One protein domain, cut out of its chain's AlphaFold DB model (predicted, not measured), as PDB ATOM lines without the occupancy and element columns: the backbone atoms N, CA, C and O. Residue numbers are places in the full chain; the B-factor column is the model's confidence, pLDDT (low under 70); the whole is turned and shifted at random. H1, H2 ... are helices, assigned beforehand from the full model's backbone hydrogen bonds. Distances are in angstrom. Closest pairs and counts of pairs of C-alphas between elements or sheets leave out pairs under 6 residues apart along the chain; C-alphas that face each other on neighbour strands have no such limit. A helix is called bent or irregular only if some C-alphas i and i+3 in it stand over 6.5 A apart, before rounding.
ATOM      1  N   SER A  15     166.235 151.037 174.519       88.06
ATOM      2  CA  SER A  15     164.786 151.099 174.303       88.06
ATOM      3  C   SER A  15     164.339 152.451 173.747       88.06
ATOM      4  O   SER A  15     163.495 152.503 172.851       88.06
ATOM      5  N   ASP A  16     164.944 153.542 174.218       89.69
ATOM      6  CA  ASP A  16     164.610 154.892 173.771       89.69
ATOM      7  C   ASP A  16     165.166 155.138 172.367       89.69
ATOM      8  O   ASP A  16     164.457 155.677 171.514       89.69
ATOM      9  N   LEU A  17     166.381 154.650 172.082       91.12
ATOM     10  CA  LEU A  17     166.980 154.703 170.745       91.12
ATOM     11  C   LEU A  17     166.124 153.978 169.697       91.12
ATOM     12  O   LEU A  17     165.950 154.492 168.587       91.12
ATOM     13  N   PHE A  18     165.554 152.820 170.031       92.25
ATOM     14  CA  PHE A  18     164.647 152.097 169.136       92.25
ATOM     15  C   PHE A  18     163.253 152.726 169.064       92.25
ATOM     16  O   PHE A  18     162.641 152.708 167.996       92.25
ATOM     17  N   SER A  19     162.773 153.370 170.134       87.38
ATOM     18  CA  SER A  19     161.473 154.056 170.129       87.38
ATOM     19  C   SER A  19     161.389 155.158 169.060       87.38
ATOM     20  O   SER A  19     160.346 155.317 168.415       87.38
ATOM     21  N   ILE A  20     162.506 155.856 168.819       89.31
ATOM     22  CA  ILE A  20     162.648 156.914 167.806       89.31
ATOM     23  C   ILE A  20     163.132 156.386 166.444       89.31
ATOM     24  O   ILE A  20     163.019 157.086 165.441       89.31
ATOM     25  N   ASN A  21     163.648 155.155 166.384       88.50
ATOM     26  CA  ASN A  21     164.143 154.506 165.165       88.50
ATOM     27  C   ASN A  21     163.415 153.173 164.907       88.50
ATOM     28  O   ASN A  21     164.054 152.170 164.598       88.50
ATOM     29  N   ARG A  22     162.077 153.152 165.002       87.25
ATOM     30  CA  ARG A  22     161.272 151.912 164.916       87.25
ATOM     31  C   ARG A  22     161.603 150.974 163.740       87.25
ATOM     32  O   ARG A  22     161.627 149.770 163.967       87.25
ATOM     33  N   PRO A  23     161.903 151.448 162.511       89.06
ATOM     34  CA  PRO A  23     162.263 150.553 161.402       89.06
ATOM     35  C   PRO A  23     163.544 149.728 161.621       89.06
ATOM     36  O   PRO A  23     163.786 148.778 160.881       89.06
ATOM     37  N   TYR A  24     164.367 150.100 162.606       91.31
ATOM     38  CA  TYR A  24     165.631 149.448 162.950       91.31
ATOM     39  C   TYR A  24     165.511 148.503 164.150       91.31
ATOM     40  O   TYR A  24     166.523 147.996 164.621       91.31
ATOM     41  N   GLU A  25     164.302 148.265 164.668       91.94
ATOM     42  CA  GLU A  25     164.107 147.361 165.801       91.94
ATOM     43  C   GLU A  25     164.694 145.964 165.493       91.94
ATOM     44  O   GLU A  25     164.474 145.441 164.393       91.94
ATOM     45  N   PRO A  26     165.462 145.345 166.413       93.75
ATOM     46  CA  PRO A  26     166.311 144.189 166.112       93.75
ATOM     47  C   PRO A  26     165.518 142.872 166.091       93.75
ATOM     48  O   PRO A  26     165.821 141.921 166.801       93.75
ATOM     49  N   THR A  27     164.467 142.816 165.276       91.94
ATOM     50  CA  THR A  27     163.506 141.708 165.195       91.94
ATOM     51  C   THR A  27     163.703 140.806 163.974       91.94
ATOM     52  O   THR A  27     162.973 139.831 163.782       91.94
ATOM     53  N   SER A  28     164.673 141.115 163.111       92.19
ATOM     54  CA  SER A  28     164.997 140.337 161.912       92.19
ATOM     55  C   SER A  28     166.474 140.491 161.551       92.19
ATOM     56  O   SER A  28     167.070 141.528 161.824       92.19
ATOM     57  N   TYR A  29     167.060 139.517 160.848       90.50
ATOM     58  CA  TYR A  29     168.421 139.675 160.311       90.50
ATOM     59  C   TYR A  29     168.550 140.922 159.423       90.50
ATOM     60  O   TYR A  29     169.522 141.656 159.535       90.50
ATOM     61  N   LYS A  30     167.519 141.226 158.621       89.19
ATOM     62  CA  LYS A  30     167.486 142.428 157.779       89.19
ATOM     63  C   LYS A  30     167.519 143.719 158.600       89.19
ATOM     64  O   LYS A  30     168.102 144.699 158.153       89.19
ATOM     65  N   SER A  31     166.856 143.768 159.756       92.00
ATOM     66  CA  SER A  31     166.910 144.962 160.602       92.00
ATOM     67  C   SER A  31     168.257 145.092 161.303       92.00
ATOM     68  O   SER A  31     168.753 146.212 161.372       92.00
ATOM     69  N   LEU A  32     168.892 143.978 161.693       92.94
ATOM     70  CA  LEU A  32     170.278 143.982 162.172       92.94
ATOM     71  C   LEU A  32     171.248 144.510 161.111       92.94
ATOM     72  O   LEU A  32     172.005 145.428 161.403       92.94
ATOM     73  N   ASP A  33     171.160 144.012 159.873       89.88
ATOM     74  CA  ASP A  33     171.963 144.479 158.729       89.88
ATOM     75  C   ASP A  33     171.803 145.974 158.449       89.88
ATOM     76  O   ASP A  33     172.680 146.584 157.855       89.88
ATOM     77  N   ASN A  34     170.668 146.571 158.816       91.25
ATOM     78  CA  ASN A  34     170.427 147.986 158.569       91.25
ATOM     79  C   ASN A  34     170.930 148.881 159.709       91.25
ATOM     80  O   ASN A  34     170.943 150.095 159.526       91.25
ATOM     81  N   LEU A  35     171.319 148.345 160.874       92.38
ATOM     82  CA  LEU A  35     171.749 149.160 162.023       92.38
ATOM     83  C   LEU A  35     172.927 150.081 161.677       92.38
ATOM     84  O   LEU A  35     172.976 151.215 162.154       92.38
ATOM     85  N   ASP A  36     173.824 149.633 160.799       89.25
ATOM     86  CA  ASP A  36     174.982 150.390 160.312       89.25
ATOM     87  C   ASP A  36     174.598 151.659 159.521       89.25
ATOM     88  O   ASP A  36     175.329 152.651 159.523       89.25
ATOM     89  N   ARG A  37     173.406 151.686 158.910       90.56
ATOM     90  CA  ARG A  37     172.881 152.835 158.152       90.56
ATOM     91  C   ARG A  37     172.487 153.999 159.049       90.56
ATOM     92  O   ARG A  37     172.293 155.113 158.558       90.56
ATOM     93  N   LYS A  38     172.335 153.759 160.354       91.00
ATOM     94  CA  LYS A  38     171.985 154.780 161.334       91.00
ATOM     95  C   LYS A  38     173.164 154.998 162.289       91.00
ATOM     96  O   LYS A  38     173.373 154.179 163.178       91.00
ATOM     97  N   PRO A  39     173.870 156.144 162.220       89.69
ATOM     98  CA  PRO A  39     175.043 156.396 163.065       89.69
ATOM     99  C   PRO A  39     174.803 156.217 164.572       89.69
ATOM    100  O   PRO A  39     175.684 155.756 165.285       89.69
ATOM    101  N   THR A  40     173.598 156.528 165.063       88.81
ATOM    102  CA  THR A  40     173.228 156.373 166.482       88.81
ATOM    103  C   THR A  40     172.993 154.923 166.914       88.81
ATOM    104  O   THR A  40     172.871 154.676 168.105       88.81
ATOM    105  N   LEU A  41     172.877 153.983 165.972       92.31
ATOM    106  CA  LEU A  41     172.645 152.557 166.222       92.31
ATOM    107  C   LEU A  41     173.781 151.671 165.696       92.31
ATOM    108  O   LEU A  41     173.816 150.492 166.026       92.31
ATOM    109  N   ALA A  42     174.714 152.217 164.911       91.12
ATOM    110  CA  ALA A  42     175.761 151.451 164.243       91.12
ATOM    111  C   ALA A  42     176.596 150.591 165.208       91.12
ATOM    112  O   ALA A  42     176.955 149.471 164.870       91.12
ATOM    113  N   PHE A  43     176.829 151.051 166.441       91.75
ATOM    114  CA  PHE A  43     177.548 150.262 167.449       91.75
ATOM    115  C   PHE A  43     176.831 148.948 167.821       91.75
ATOM    116  O   PHE A  43     177.488 147.968 168.163       91.75
ATOM    117  N   LEU A  44     175.496 148.903 167.725       94.12
ATOM    118  CA  LEU A  44     174.695 147.706 167.996       94.12
ATOM    119  C   LEU A  44     174.851 146.649 166.902       94.12
ATOM    120  O   LEU A  44     174.676 145.466 167.184       94.12
ATOM    121  N   HIS A  45     175.196 147.058 165.675       93.25
ATOM    122  CA  HIS A  45     175.431 146.143 164.560       93.25
ATOM    123  C   HIS A  45     176.468 145.081 164.938       93.25
ATOM    124  O   HIS A  45     176.181 143.888 164.857       93.25
ATOM    125  N   HIS A  46     177.641 145.512 165.418       90.38
ATOM    126  CA  HIS A  46     178.707 144.590 165.816       90.38
ATOM    127  C   HIS A  46     178.285 143.742 167.013       90.38
ATOM    128  O   HIS A  46     178.437 142.530 166.972       90.38
ATOM    129  N   LEU A  47     177.663 144.342 168.038       94.00
ATOM    130  CA  LEU A  47     177.258 143.603 169.237       94.00
ATOM    131  C   LEU A  47     176.314 142.438 168.921       94.00
ATOM    132  O   LEU A  47     176.497 141.348 169.457       94.00
ATOM    133  N   PHE A  48     175.324 142.647 168.048       95.38
ATOM    134  CA  PHE A  48     174.405 141.576 167.665       95.38
ATOM    135  C   PHE A  48     175.055 140.549 166.738       95.38
ATOM    136  O   PHE A  48     174.875 139.350 166.946       95.38
ATOM    137  N   TRP A  49     175.802 140.982 165.720       93.69
ATOM    138  CA  TRP A  49     176.395 140.045 164.766       93.69
ATOM    139  C   TRP A  49     177.551 139.237 165.347       93.69
ATOM    140  O   TRP A  49     177.659 138.055 165.024       93.69
ATOM    141  N   ASP A  50     178.358 139.815 166.235       92.69
ATOM    142  CA  ASP A  50     179.408 139.094 166.957       92.69
ATOM    143  C   ASP A  50     178.811 138.008 167.845       92.69
ATOM    144  O   ASP A  50     179.304 136.882 167.856       92.69
ATOM    145  N   GLU A  51     177.702 138.306 168.525       95.06
ATOM    146  CA  GLU A  51     177.001 137.309 169.326       95.06
ATOM    147  C   GLU A  51     176.416 136.190 168.454       95.06
ATOM    148  O   GLU A  51     176.603 135.014 168.748       95.06
ATOM    149  N   ILE A  52     175.766 136.528 167.335       94.94
ATOM    150  CA  ILE A  52     175.214 135.522 166.416       94.94
ATOM    151  C   ILE A  52     176.333 134.659 165.816       94.94
ATOM    152  O   ILE A  52     176.154 133.447 165.660       94.94
ATOM    153  N   ARG A  53     177.489 135.246 165.484       94.00
ATOM    154  CA  ARG A  53     178.673 134.508 165.019       94.00
ATOM    155  C   ARG A  53     179.215 133.586 166.106       94.00
ATOM    156  O   ARG A  53     179.436 132.415 165.813       94.00
ATOM    157  N   ALA A  54     179.365 134.075 167.336       93.56
ATOM    158  CA  ALA A  54     179.833 133.284 168.471       93.56
ATOM    159  C   ALA A  54     178.887 132.111 168.765       93.56
ATOM    160  O   ALA A  54     179.337 130.973 168.876       93.56
ATOM    161  N   TRP A  55     177.574 132.358 168.791       94.69
ATOM    162  CA  TRP A  55     176.562 131.310 168.903       94.69
ATOM    163  C   TRP A  55     176.690 130.290 167.769       94.69
ATOM    164  O   TRP A  55     176.748 129.089 168.000       94.69
ATOM    165  N   THR A  56     176.785 130.754 166.522       93.88
ATOM    166  CA  THR A  56     176.917 129.866 165.358       93.88
ATOM    167  C   THR A  56     178.180 129.008 165.454       93.88
ATOM    168  O   THR A  56     178.117 127.812 165.208       93.88
ATOM    169  N   GLN A  57     179.315 129.589 165.846       93.50
ATOM    170  CA  GLN A  57     180.585 128.885 166.045       93.50
ATOM    171  C   GLN A  57     180.518 127.837 167.168       93.50
ATOM    172  O   GLN A  57     181.181 126.800 167.094       93.50
ATOM    173  N   ASN A  58     179.730 128.106 168.206       92.94
ATOM    174  CA  ASN A  58     179.586 127.255 169.383       92.94
ATOM    175  C   ASN A  58     178.623 126.073 169.184       92.94
ATOM    176  O   ASN A  58     178.589 125.176 170.030       92.94
ATOM    177  N   ASP A  59     177.910 126.016 168.055       90.25
ATOM    178  CA  ASP A  59     177.148 124.839 167.648       90.25
ATOM    179  C   ASP A  59     178.096 123.710 167.207       90.25
ATOM    180  O   ASP A  59     178.581 123.651 166.073       90.25
ATOM    181  N   VAL A 297     151.583 136.315 172.844       80.75
ATOM    182  CA  VAL A 297     152.693 135.686 172.129       80.75
ATOM    183  C   VAL A 297     152.216 134.367 171.522       80.75
ATOM    184  O   VAL A 297     151.530 133.573 172.166       80.75
ATOM    185  N   GLN A 298     152.591 134.121 170.269       78.81
ATOM    186  CA  GLN A 298     152.348 132.854 169.581       78.81
ATOM    187  C   GLN A 298     153.666 132.109 169.405       78.81
ATOM    188  O   GLN A 298     154.682 132.719 169.082       78.81
ATOM    189  N   THR A 299     153.652 130.785 169.544       67.81
ATOM    190  CA  THR A 299     154.813 129.979 169.167       67.81
ATOM    191  C   THR A 299     155.016 130.079 167.655       67.81
ATOM    192  O   THR A 299     154.177 129.664 166.858       67.81
ATOM    193  N   LYS A 300     156.145 130.660 167.246       66.50
ATOM    194  CA  LYS A 300     156.571 130.723 165.847       66.50
ATOM    195  C   LYS A 300     157.908 130.013 165.737       66.50
ATOM    196  O   LYS A 300     158.937 130.544 166.158       66.50
ATOM    197  N   GLY A 301     157.888 128.805 165.174       56.22
ATOM    198  CA  GLY A 301     159.114 128.100 164.813       56.22
ATOM    199  C   GLY A 301     159.983 128.957 163.883       56.22
ATOM    200  O   GLY A 301     159.463 129.677 163.033       56.22
ATOM    201  N   GLY A 302     161.306 128.887 164.050       68.50
ATOM    202  CA  GLY A 302     162.281 129.596 163.212       68.50
ATOM    203  C   GLY A 302     163.006 130.757 163.907       68.50
ATOM    204  O   GLY A 302     162.494 131.380 164.835       68.50
ATOM    205  N   ALA A 303     164.235 131.017 163.444       82.88
ATOM    206  CA  ALA A 303     165.131 132.091 163.896       82.88
ATOM    207  C   ALA A 303     165.413 132.148 165.416       82.88
ATOM    208  O   ALA A 303     165.676 133.224 165.940       82.88
ATOM    209  N   ALA A 304     165.402 131.010 166.123       90.62
ATOM    210  CA  ALA A 304     165.699 130.962 167.563       90.62
ATOM    211  C   ALA A 304     167.041 131.632 167.912       90.62
ATOM    212  O   ALA A 304     167.082 132.441 168.830       90.62
ATOM    213  N   VAL A 305     168.089 131.385 167.113       92.50
ATOM    214  CA  VAL A 305     169.413 132.016 167.271       92.50
ATOM    215  C   VAL A 305     169.312 133.542 167.311       92.50
ATOM    216  O   VAL A 305     169.794 134.152 168.254       92.50
ATOM    217  N   LEU A 306     168.620 134.159 166.343       94.38
ATOM    218  CA  LEU A 306     168.400 135.610 166.314       94.38
ATOM    219  C   LEU A 306     167.720 136.093 167.600       94.38
ATOM    220  O   LEU A 306     168.199 137.018 168.245       94.38
ATOM    221  N   LYS A 307     166.605 135.454 167.968       95.62
ATOM    222  CA  LYS A 307     165.758 135.853 169.102       95.62
ATOM    223  C   LYS A 307     166.525 135.791 170.425       95.62
ATOM    224  O   LYS A 307     166.444 136.713 171.232       95.62
ATOM    225  N   ILE A 308     167.290 134.719 170.616       96.62
ATOM    226  CA  ILE A 308     168.113 134.496 171.804       96.62
ATOM    227  C   ILE A 308     169.290 135.471 171.831       96.62
ATOM    228  O   ILE A 308     169.448 136.175 172.822       96.62
ATOM    229  N   CYS A 309     170.076 135.561 170.752       97.62
ATOM    230  CA  CYS A 309     171.263 136.418 170.705       97.62
ATOM    231  C   CYS A 309     170.898 137.892 170.909       97.62
ATOM    232  O   CYS A 309     171.579 138.599 171.646       97.62
ATOM    233  N   VAL A 310     169.793 138.360 170.318       97.62
ATOM    234  CA  VAL A 310     169.316 139.732 170.531       97.62
ATOM    235  C   VAL A 310     168.953 139.954 172.000       97.62
ATOM    236  O   VAL A 310     169.456 140.899 172.604       97.62
ATOM    237  N   ALA A 311     168.138 139.082 172.602       97.94
ATOM    238  CA  ALA A 311     167.771 139.201 174.014       97.94
ATOM    239  C   ALA A 311     168.999 139.154 174.941       97.94
ATOM    240  O   ALA A 311     169.112 139.955 175.871       97.94
ATOM    241  N   TRP A 312     169.945 138.264 174.646       98.06
ATOM    242  CA  TRP A 312     171.202 138.131 175.369       98.06
ATOM    243  C   TRP A 312     172.064 139.393 175.295       98.06
ATOM    244  O   TRP A 312     172.595 139.826 176.314       98.06
ATOM    245  N   VAL A 313     172.156 140.042 174.130       97.94
ATOM    246  CA  VAL A 313     172.922 141.288 173.968       97.94
ATOM    247  C   VAL A 313     172.341 142.428 174.811       97.94
ATOM    248  O   VAL A 313     173.113 143.177 175.411       97.94
ATOM    249  N   PHE A 314     171.014 142.531 174.945       97.88
ATOM    250  CA  PHE A 314     170.397 143.461 175.903       97.88
ATOM    251  C   PHE A 314     170.725 143.090 177.356       97.88
ATOM    252  O   PHE A 314     171.151 143.952 178.127       97.88
ATOM    253  N   PHE A 315     170.580 141.811 177.716       97.69
ATOM    254  CA  PHE A 315     170.826 141.320 179.074       97.69
ATOM    255  C   PHE A 315     172.269 141.559 179.531       97.69
ATOM    256  O   PHE A 315     172.495 142.210 180.550       97.69
ATOM    257  N   ARG A 316     173.257 141.110 178.748       96.81
ATOM    258  CA  ARG A 316     174.684 141.245 179.081       96.81
ATOM    259  C   ARG A 316     175.159 142.701 179.120       96.81
ATOM    260  O   ARG A 316     176.169 143.000 179.746       96.81
ATOM    261  N   SER A 317     174.440 143.596 178.440       95.88
ATOM    262  CA  SER A 317     174.737 145.033 178.407       95.88
ATOM    263  C   SER A 317     173.987 145.816 179.485       95.88
ATOM    264  O   SER A 317     174.157 147.030 179.572       95.88
ATOM    265  N   ASN A 318     173.169 145.144 180.307       95.38
ATOM    266  CA  ASN A 318     172.314 145.762 181.318       95.38
ATOM    267  C   ASN A 318     171.444 146.890 180.726       95.38
ATOM    268  O   ASN A 318     171.414 148.008 181.240       95.38
ATOM    269  N   GLN A 319     170.797 146.608 179.593       96.25
ATOM    270  CA  GLN A 319     169.978 147.565 178.845       96.25
ATOM    271  C   GLN A 319     168.534 147.107 178.778       96.25
ATOM    272  O   GLN A 319     168.278 145.940 178.506       96.25
ATOM    273  N   LYS A 320     167.579 148.029 178.941       95.06
ATOM    274  CA  LYS A 320     166.157 147.686 178.846       95.06
ATOM    275  C   LYS A 320     165.811 147.165 177.434       95.06
ATOM    276  O   LYS A 320     166.015 147.890 176.456       95.06
ATOM    277  N   PRO A 321     165.257 145.944 177.296       96.19
ATOM    278  CA  PRO A 321     164.884 145.381 176.004       96.19
ATOM    279  C   PRO A 321     163.564 145.986 175.534       96.19
ATOM    280  O   PRO A 321     162.712 146.329 176.354       96.19
ATOM    281  N   THR A 322     163.350 146.100 174.223       95.38
ATOM    282  CA  THR A 322     162.046 146.541 173.705       95.38
ATOM    283  C   THR A 322     160.976 145.463 173.906       95.38
ATOM    284  O   THR A 322     161.285 144.278 174.059       95.38
ATOM    285  N   GLU A 323     159.699 145.856 173.871       94.81
ATOM    286  CA  GLU A 323     158.580 144.904 173.946       94.81
ATOM    287  C   GLU A 323     158.666 143.845 172.835       94.81
ATOM    288  O   GLU A 323     158.434 142.667 173.100       94.81
ATOM    289  N   ALA A 324     159.071 144.223 171.614       93.75
ATOM    290  CA  ALA A 324     159.183 143.280 170.505       93.75
ATOM    291  C   ALA A 324     160.298 142.243 170.714       93.75
ATOM    292  O   ALA A 324     160.112 141.081 170.355       93.75
ATOM    293  N   VAL A 325     161.426 142.628 171.326       95.50
ATOM    294  CA  VAL A 325     162.519 141.696 171.658       95.50
ATOM    295  C   VAL A 325     162.042 140.639 172.652       95.50
ATOM    296  O   VAL A 325     162.251 139.446 172.435       95.50
ATOM    297  N   ILE A 326     161.340 141.057 173.709       96.75
ATOM    298  CA  ILE A 326     160.795 140.127 174.705       96.75
ATOM    299  C   ILE A 326     159.692 139.258 174.107       96.75
ATOM    300  O   ILE A 326     159.677 138.046 174.324       96.75
ATOM    301  N   HIS A 327     158.804 139.849 173.306       94.69
ATOM    302  CA  HIS A 327     157.777 139.104 172.592       94.69
ATOM    303  C   HIS A 327     158.407 137.996 171.736       94.69
ATOM    304  O   HIS A 327     157.973 136.851 171.805       94.69
ATOM    305  N   GLN A 328     159.457 138.314 170.973       94.12
ATOM    306  CA  GLN A 328     160.161 137.354 170.128       94.12
ATOM    307  C   GLN A 328     160.914 136.277 170.906       94.12
ATOM    308  O   GLN A 328     160.906 135.122 170.477       94.12
ATOM    309  N   PHE A 329     161.533 136.616 172.040       96.06
ATOM    310  CA  PHE A 329     162.200 135.632 172.893       96.06
ATOM    311  C   PHE A 329     161.239 134.508 173.296       96.06
ATOM    312  O   PHE A 329     161.580 133.339 173.165       96.06
ATOM    313  N   PHE A 330     160.002 134.832 173.681       95.38
ATOM    314  CA  PHE A 330     159.003 133.830 174.073       95.38
ATOM    315  C   PHE A 330     158.303 133.114 172.905       95.38
ATOM    316  O   PHE A 330     157.457 132.252 173.138       95.38
ATOM    317  N   GLU A 331     158.660 133.411 171.651       92.81
ATOM    318  CA  GLU A 331     158.227 132.606 170.502       92.81
ATOM    319  C   GLU A 331     159.043 131.305 170.352       92.81
ATOM    320  O   GLU A 331     158.652 130.441 169.560       92.81
ATOM    321  N   ILE A 332     160.191 131.180 171.041       90.81
ATOM    322  CA  ILE A 332     161.082 130.011 170.952       90.81
ATOM    323  C   ILE A 332     160.514 128.796 171.700       90.81
ATOM    324  O   ILE A 332     159.655 128.917 172.570       90.81
ATOM    325  N   ASN A 333     161.008 127.604 171.354       90.25
ATOM    326  CA  ASN A 333     160.634 126.376 172.054       90.25
ATOM    327  C   ASN A 333     161.199 126.359 173.485       90.25
ATOM    328  O   ASN A 333     162.340 126.760 173.707       90.25
ATOM    329  N   GLU A 334     160.433 125.820 174.432       90.50
ATOM    330  CA  GLU A 334     160.795 125.771 175.847       90.50
ATOM    331  C   GLU A 334     162.093 125.000 176.134       90.50
ATOM    332  O   GLU A 334     162.748 125.286 177.131       90.50
ATOM    333  N   ALA A 335     162.517 124.081 175.255       92.19
ATOM    334  CA  ALA A 335     163.800 123.384 175.370       92.19
ATOM    335  C   ALA A 335     164.990 124.352 175.453       92.19
ATOM    336  O   ALA A 335     165.941 124.071 176.182       92.19
ATOM    337  N   TYR A 336     164.916 125.502 174.770       93.88
ATOM    338  CA  TYR A 336     165.966 126.516 174.835       93.88
ATOM    339  C   TYR A 336     166.094 127.122 176.232       93.88
ATOM    340  O   TYR A 336     167.198 127.454 176.628       93.88
ATOM    341  N   PHE A 337     165.020 127.227 177.021       95.94
ATOM    342  CA  PHE A 337     165.134 127.753 178.387       95.94
ATOM    343  C   PHE A 337     166.039 126.868 179.248       95.94
ATOM    344  O   PHE A 337     166.859 127.372 180.007       95.94
ATOM    345  N   TYR A 338     165.932 125.550 179.082       96.25
ATOM    346  CA  TYR A 338     166.790 124.594 179.777       96.25
ATOM    347  C   TYR A 338     168.224 124.615 179.241       96.25
ATOM    348  O   TYR A 338     169.151 124.527 180.037       96.25
ATOM    349  N   GLU A 339     168.416 124.769 177.926       94.56
ATOM    350  CA  GLU A 339     169.751 124.922 177.324       94.56
ATOM    351  C   GLU A 339     170.472 126.168 177.850       94.56
ATOM    352  O   GLU A 339     171.621 126.083 178.281       94.56
ATOM    353  N   LEU A 340     169.774 127.306 177.884       96.00
ATOM    354  CA  LEU A 340     170.319 128.589 178.324       96.00
ATOM    355  C   LEU A 340     170.743 128.569 179.797       96.00
ATOM    356  O   LEU A 340     171.731 129.202 180.148       96.00
ATOM    357  N   GLU A 341     170.056 127.819 180.657       95.31
ATOM    358  CA  GLU A 341     170.438 127.683 182.071       95.31
ATOM    359  C   GLU A 341     171.284 126.422 182.353       95.31
ATOM    360  O   GLU A 341     171.593 126.125 183.505       95.31
ATOM    361  N   GLY A 342     171.673 125.658 181.324       93.75
ATOM    362  CA  GLY A 342     172.509 124.459 181.467       93.75
ATOM    363  C   GLY A 342     171.850 123.299 182.225       93.75
ATOM    364  O   GLY A 342     172.533 122.502 182.868       93.75
ATOM    365  N   LEU A 343     170.522 123.206 182.172       95.25
ATOM    366  CA  LEU A 343     169.720 122.222 182.901       95.25
ATOM    367  C   LEU A 343     169.406 120.989 182.044       95.25
ATOM    368  O   LEU A 343     169.612 120.971 180.839       95.25
ATOM    369  N   GLU A 344     168.872 119.930 182.651       94.19
ATOM    370  CA  GLU A 344     168.371 118.772 181.902       94.19
ATOM    371  C   GLU A 344     166.929 118.999 181.411       94.19
ATOM    372  O   GLU A 344     166.074 119.485 182.159       94.19
ATOM    373  N   TYR A 345     166.634 118.582 180.175       94.81
ATOM    374  CA  TYR A 345     165.277 118.536 179.627       94.81
ATOM    375  C   TYR A 345     165.050 117.282 178.782       94.81
ATOM    376  O   TYR A 345     165.797 117.009 177.843       94.81
ATOM    377  N   LYS A 346     163.987 116.530 179.095       92.81
ATOM    378  CA  LYS A 346     163.569 115.314 178.364       92.81
ATOM    379  C   LYS A 346     164.724 114.318 178.129       92.81
ATOM    380  O   LYS A 346     164.858 113.770 177.040       92.81
ATOM    381  N   GLY A 347     165.555 114.095 179.153       90.44
ATOM    382  CA  GLY A 347     166.680 113.153 179.111       90.44
ATOM    383  C   GLY A 347     167.933 113.665 178.391       90.44
ATOM    384  O   GLY A 347     168.892 112.911 178.238       90.44
ATOM    385  N   ARG A 348     167.954 114.930 177.952       90.44
ATOM    386  CA  ARG A 348     169.148 115.597 177.423       90.44
ATOM    387  C   ARG A 348     169.689 116.580 178.457       90.44
ATOM    388  O   ARG A 348     168.975 117.493 178.863       90.44
ATOM    389  N   SER A 349     170.947 116.402 178.855       92.69
ATOM    390  CA  SER A 349     171.669 117.362 179.697       92.69
ATOM    391  C   SER A 349     172.264 118.479 178.843       92.69
ATOM    392  O   SER A 349     172.882 118.200 177.812       92.69
ATOM    393  N   TYR A 350     172.093 119.728 179.282       92.06
ATOM    394  CA  TYR A 350     172.748 120.903 178.702       92.06
ATOM    395  C   TYR A 350     173.870 121.459 179.596       92.06
ATOM    396  O   TYR A 350     174.347 122.568 179.374       92.06
ATOM    397  N   ALA A 351     174.325 120.711 180.602       91.38
ATOM    398  CA  ALA A 351     175.402 121.171 181.472       91.38
ATOM    399  C   ALA A 351     176.696 121.424 180.672       91.38
ATOM    400  O   ALA A 351     177.187 120.540 179.970       91.38
ATOM    401  N   GLY A 352     177.251 122.633 180.793       87.62
ATOM    402  CA  GLY A 352     178.519 123.013 180.164       87.62
ATOM    403  C   GLY A 352     178.451 123.275 178.657       87.62
ATOM    404  O   GLY A 352     179.501 123.381 178.023       87.62
ATOM    405  N   VAL A 353     177.255 123.384 178.059       89.69
ATOM    406  CA  VAL A 353     177.146 123.789 176.649       89.69
ATOM    407  C   VAL A 353     177.642 125.224 176.462       89.69
ATOM    408  O   VAL A 353     177.416 126.097 177.297       89.69
ATOM    409  N   LYS A 354     178.288 125.498 175.325       90.81
ATOM    410  CA  LYS A 354     178.848 126.825 175.008       90.81
ATOM    411  C   LYS A 354     177.774 127.909 174.752       90.81
ATOM    412  O   LYS A 354     178.122 129.063 174.534       90.81
ATOM    413  N   HIS A 355     176.488 127.544 174.784       92.31
ATOM    414  CA  HIS A 355     175.324 128.427 174.615       92.31
ATOM    415  C   HIS A 355     174.643 128.830 175.928       92.31
ATOM    416  O   HIS A 355     173.574 129.440 175.902       92.31
ATOM    417  N   MET A 356     175.206 128.463 177.082       93.62
ATOM    418  CA  MET A 356     174.624 128.862 178.359       93.62
ATOM    419  C   MET A 356     174.608 130.390 178.493       93.62
ATOM    420  O   MET A 356     175.625 131.064 178.327       93.62
ATOM    421  N   CYS A 357     173.452 130.913 178.881       95.12
ATOM    422  CA  CYS A 357     173.181 132.313 179.168       95.12
ATOM    423  C   CYS A 357     172.510 132.438 180.551       95.12
ATOM    424  O   CYS A 357     171.329 132.798 180.611       95.12
ATOM    425  N   PRO A 358     173.212 132.136 181.663       95.12
ATOM    426  CA  PRO A 358     172.571 132.038 182.967       95.12
ATOM    427  C   PRO A 358     171.854 133.327 183.381       95.12
ATOM    428  O   PRO A 358     172.419 134.421 183.300       95.12
ATOM    429  N   GLY A 359     170.608 133.202 183.829       96.50
ATOM    430  CA  GLY A 359     169.756 134.316 184.239       96.50
ATOM    431  C   GLY A 359     169.001 135.016 183.104       96.50
ATOM    432  O   GLY A 359     168.120 135.834 183.396       96.50
ATOM    433  N   LEU A 360     169.262 134.685 181.832       97.69
ATOM    434  CA  LEU A 360     168.559 135.284 180.692       97.69
ATOM    435  C   LEU A 360     167.056 134.979 180.732       97.69
ATOM    436  O   LEU A 360     166.239 135.857 180.449       97.69
ATOM    437  N   VAL A 361     166.672 133.759 181.124       97.75
ATOM    438  CA  VAL A 361     165.254 133.366 181.194       97.75
ATOM    439  C   VAL A 361     164.518 134.202 182.240       97.75
ATOM    440  O   VAL A 361     163.427 134.711 181.972       97.75
ATOM    441  N   LYS A 362     165.140 134.410 183.410       97.81
ATOM    442  CA  LYS A 362     164.600 135.277 184.466       97.81
ATOM    443  C   LYS A 362     164.439 136.711 183.973       97.81
ATOM    444  O   LYS A 362     163.368 137.291 184.127       97.81
ATOM    445  N   TYR A 363     165.493 137.255 183.375       98.06
ATOM    446  CA  TYR A 363     165.509 138.608 182.833       98.06
ATOM    447  C   TYR A 363     164.366 138.834 181.833       98.06
ATOM    448  O   TYR A 363     163.591 139.780 181.974       98.06
ATOM    449  N   CYS A 364     164.199 137.929 180.865       98.06
ATOM    450  CA  CYS A 364     163.121 138.027 179.887       98.06
ATOM    451  C   CYS A 364     161.735 137.906 180.537       98.06
ATOM    452  O   CYS A 364     160.818 138.633 180.153       98.06
ATOM    453  N   LEU A 365     161.568 137.019 181.527       97.81
ATOM    454  CA  LEU A 365     160.291 136.828 182.221       97.81
ATOM    455  C   LEU A 365     159.872 138.068 183.023       97.81
ATOM    456  O   LEU A 365     158.696 138.438 183.004       97.81
ATOM    457  N   ASP A 366     160.818 138.731 183.687       97.88
ATOM    458  CA  ASP A 366     160.550 139.958 184.441       97.88
ATOM    459  C   ASP A 366     160.021 141.068 183.511       97.88
ATOM    460  O   ASP A 366     158.987 141.679 183.799       97.88
ATOM    461  N   TYR A 367     160.640 141.258 182.339       97.88
ATOM    462  CA  TYR A 367     160.159 142.233 181.354       97.88
ATOM    463  C   TYR A 367     158.860 141.814 180.659       97.88
ATOM    464  O   TYR A 367     158.030 142.673 180.359       97.88
ATOM    465  N   ALA A 368     158.616 140.519 180.435       97.19
ATOM    466  CA  ALA A 368     157.324 140.067 179.914       97.19
ATOM    467  C   ALA A 368     156.175 140.454 180.854       97.19
ATOM    468  O   ALA A 368     155.121 140.902 180.394       97.19
ATOM    469  N   ARG A 369     156.397 140.357 182.172       96.44
ATOM    470  CA  ARG A 369     155.440 140.808 183.191       96.44
ATOM    471  C   ARG A 369     155.293 142.326 183.210       96.44
ATOM    472  O   ARG A 369     154.162 142.808 183.271       96.44
ATOM    473  N   GLU A 370     156.392 143.074 183.093       96.19
ATOM    474  CA  GLU A 370     156.365 144.543 182.990       96.19
ATOM    475  C   GLU A 370     155.516 145.010 181.792       96.19
ATOM    476  O   GLU A 370     154.617 145.842 181.943       96.19
ATOM    477  N   TYR A 371     155.727 144.411 180.615       95.81
ATOM    478  CA  TYR A 371     154.975 144.713 179.391       95.81
ATOM    479  C   TYR A 371     153.560 144.112 179.365       95.81
ATOM    480  O   TYR A 371     152.724 144.486 178.528       95.81
ATOM    481  N   ARG A 372     153.233 143.259 180.344       96.06
ATOM    482  CA  ARG A 372     151.960 142.534 180.470       96.06
ATOM    483  C   ARG A 372     151.688 141.636 179.261       96.06
ATOM    484  O   ARG A 372     150.579 141.645 178.727       96.06
ATOM    485  N   LEU A 373     152.709 140.911 178.809       94.38
ATOM    486  CA  LEU A 373     152.578 139.919 177.747       94.38
ATOM    487  C   LEU A 373     151.874 138.667 178.274       94.38
ATOM    488  O   LEU A 373     152.179 138.169 179.355       94.38
ATOM    489  N   THR A 374     150.958 138.133 177.477       93.88
ATOM    490  CA  THR A 374     150.354 136.820 177.680       93.88
ATOM    491  C   THR A 374     151.199 135.793 176.937       93.88
ATOM    492  O   THR A 374     151.217 135.771 175.703       93.88
ATOM    493  N   LEU A 375     151.911 134.953 177.686       92.56
ATOM    494  CA  LEU A 375     152.788 133.927 177.126       92.56
ATOM    495  C   LEU A 375     151.993 132.698 176.643       92.56
ATOM    496  O   LEU A 375     150.873 132.468 177.114       92.56
ATOM    497  N   PRO A 376     152.548 131.886 175.722       88.12
ATOM    498  CA  PRO A 376     151.909 130.649 175.300       88.12
ATOM    499  C   PRO A 376     151.719 129.677 176.472       88.12
ATOM    500  O   PRO A 376     152.362 129.766 177.523       88.12
ATOM    501  N   ARG A 377     150.811 128.715 176.287       84.06
ATOM    502  CA  ARG A 377     150.487 127.707 177.302       84.06
ATOM    503  C   ARG A 377     151.759 126.962 177.740       84.06
ATOM    504  O   ARG A 377     152.526 126.526 176.891       84.06
ATOM    505  N   HIS A 378     151.947 126.800 179.050       87.62
ATOM    506  CA  HIS A 378     153.121 126.186 179.694       87.62
ATOM    507  C   HIS A 378     154.449 126.957 179.567       87.62
ATOM    508  O   HIS A 378     155.390 126.637 180.285       87.62
ATOM    509  N   THR A 379     154.553 128.006 178.745       91.81
ATOM    510  CA  THR A 379     155.802 128.774 178.593       91.81
ATOM    511  C   THR A 379     156.237 129.441 179.900       91.81
ATOM    512  O   THR A 379     157.396 129.317 180.285       91.81
ATOM    513  N   GLU A 380     155.318 130.106 180.611       93.44
ATOM    514  CA  GLU A 380     155.629 130.724 181.911       93.44
ATOM    515  C   GLU A 380     155.976 129.674 182.979       93.44
ATOM    516  O   GLU A 380     156.895 129.875 183.768       93.44
ATOM    517  N   GLU A 381     155.283 128.533 182.970       94.75
ATOM    518  CA  GLU A 381     155.549 127.408 183.870       94.75
ATOM    519  C   GLU A 381     156.972 126.867 183.668       94.75
ATOM    520  O   GLU A 381     157.735 126.766 184.627       94.75
ATOM    521  N   HIS A 382     157.367 126.600 182.419       96.12
ATOM    522  CA  HIS A 382     158.723 126.168 182.086       96.12
ATOM    523  C   HIS A 382     159.775 127.211 182.474       96.12
ATOM    524  O   HIS A 382     160.795 126.842 183.055       96.12
ATOM    525  N   ALA A 383     159.527 128.499 182.211       95.81
ATOM    526  CA  ALA A 383     160.439 129.568 182.609       95.81
ATOM    527  C   ALA A 383     160.631 129.606 184.134       95.81
ATOM    528  O   ALA A 383     161.763 129.632 184.608       95.81
ATOM    529  N   LEU A 384     159.548 129.532 184.916       96.19
ATOM    530  CA  LEU A 384     159.616 129.505 186.381       96.19
ATOM    531  C   LEU A 384     160.338 128.265 186.919       96.19
ATOM    532  O   LEU A 384     161.152 128.393 187.830       96.19
ATOM    533  N   LEU A 385     160.081 127.088 186.343       96.00
ATOM    534  CA  LEU A 385     160.765 125.845 186.714       96.00
ATOM    535  C   LEU A 385     162.273 125.936 186.482       96.00
ATOM    536  O   LEU A 385     163.060 125.498 187.317       96.00
ATOM    537  N   VAL A 386     162.669 126.488 185.339       95.31
ATOM    538  CA  VAL A 386     164.070 126.697 184.973       95.31
ATOM    539  C   VAL A 386     164.740 127.686 185.933       95.31
ATOM    540  O   VAL A 386     165.801 127.385 186.469       95.31
ATOM    541  N   ILE A 387     164.079 128.808 186.238       95.12
ATOM    542  CA  ILE A 387     164.579 129.821 187.182       95.12
ATOM    543  C   ILE A 387     164.752 129.249 188.591       95.12
ATOM    544  O   ILE A 387     165.694 129.616 189.286       95.12
ATOM    545  N   ASP A 388     163.842 128.387 189.042       95.06
ATOM    546  CA  ASP A 388     163.938 127.800 190.377       95.06
ATOM    547  C   ASP A 388     165.071 126.777 190.483       95.06
ATOM    548  O   ASP A 388     165.791 126.765 191.474       95.06
ATOM    549  N   LYS A 389     165.277 125.979 189.430       91.75
ATOM    550  CA  LYS A 389     166.360 124.987 189.347       91.75
ATOM    551  C   LYS A 389     167.753 125.587 189.146       91.75
ATOM    552  O   LYS A 389     168.730 124.894 189.401       91.75
ATOM    553  N   ALA A 390     167.842 126.809 188.625       84.69
ATOM    554  CA  ALA A 390     169.105 127.501 188.376       84.69
ATOM    555  C   ALA A 390     169.669 128.221 189.621       84.69
ATOM    556  O   ALA A 390     170.780 128.748 189.560       84.69
ATOM    557  N   LYS A 391     168.908 128.275 190.724       77.75
ATOM    558  CA  LYS A 391     169.381 128.737 192.041       77.75
ATOM    559  C   LYS A 391     170.152 127.633 192.749       77.75
ATOM    560  O   LYS A 391     171.117 127.990 193.459       77.75
TER     561      LYS A 391
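Overview. This is residues 15 to 59 and 297 to 391 of the 391 residues of the protein "Protein-tyrosine-phosphatase" of Colletotrichum gloeosporioides (strain Cg-14) (UniProt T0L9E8). H4 lies at the core of this helical domain, with the helical hairpin of H2 and H3 packing on it on one side through H3, the longest helix, and with H5 and H7 packing on it elsewhere. H8 packs on H7 beyond them, H6 packs on H8, and H1 is set off near the far end of the hairpin, touching no helix. The printed part has 140 residues with eight named helices, H1 to H8 in order along the chain, and no named strand; the class is all helix, and the helices that touch are mostly crossed. The whole is compact, with a radius of gyration of the C-alphas of 14.7 A and spans of 46 by 35 by 26 A.

Along the chain. Find C-alpha 42 at (175.761, 151.451, 164.243); from there H3, residues 42 to 58, runs 25.0 A to C-alpha 58 at (179.586, 127.255, 169.383). H3 is neither bent nor irregular, but only just: C-alphas 43 and 46 are 6.0 A apart. Before it come H1, residues 15 to 20, and H2, residues 29 to 37, which is only just irregular, with C-alphas 33 and 36 6.8 A apart. After the cut, H4 runs 17.9 A over residues 304 to 316, followed by H5, residues 323 to 329, and H6, residues 335 to 340. H7, residues 360 to 371, is 16.6 A long, and H8, residues 379 to 389, runs 15.5 A to C-alpha 389 at (166.360, 124.987, 189.347).

Arrangement. Start at H3, which forms a helical hairpin with H2: they touch through residues 42 to 49 of H3, closest at the C-alphas of Asp 36 and Ala 42, 4.1 A. H3 touches H4 at a steep tilt of 59 degrees, opposite ways, closest at the C-alphas of Ile 52 and Cys 309, 5.9 A. H4 touches H5, closest at the C-alphas of Lys 307 and Phe 329, 5.2 A. Look next at H7, the hub, touching four helices. It stands about perpendicular to H4, at 85 degrees, and their closest C-alphas, Trp 312 and Leu 360, are 6.6 A apart. H7 touches H5 at Ile 326 and Cys 364, C-alphas 6.1 A apart, and H8 at Lys 362 and Ile 387, C-alphas 6.1 A apart. H6 touches H8, closest at the C-alphas of Tyr 338 and Val 386, 6.2 A, and only just touches H7, with 3 pairs of C-alphas within 8 A. H1 is apart from H2 and from H3. Every O i to N i+4 pair is within hydrogen-bond range in H1, H4, H5, H6, H7 and H8; in H2 it is 3 of 5 and in H3 11 of 13.

Size, cuts and confidence. The two C-alphas farthest apart, Pro 39 and Gly 347, are 46.9 A apart. Residues 60 to 296 are not printed, and C-alphas 59 and 297 are 27.1 A apart across the cut. The link from H6 to H7, residues 341 to 359, is long; in it residues 344 to 345 pair with 348 to 349, antiparallel. Mean pLDDT of the printed part is 92.3; look for values under 70 at residues 299 to 302.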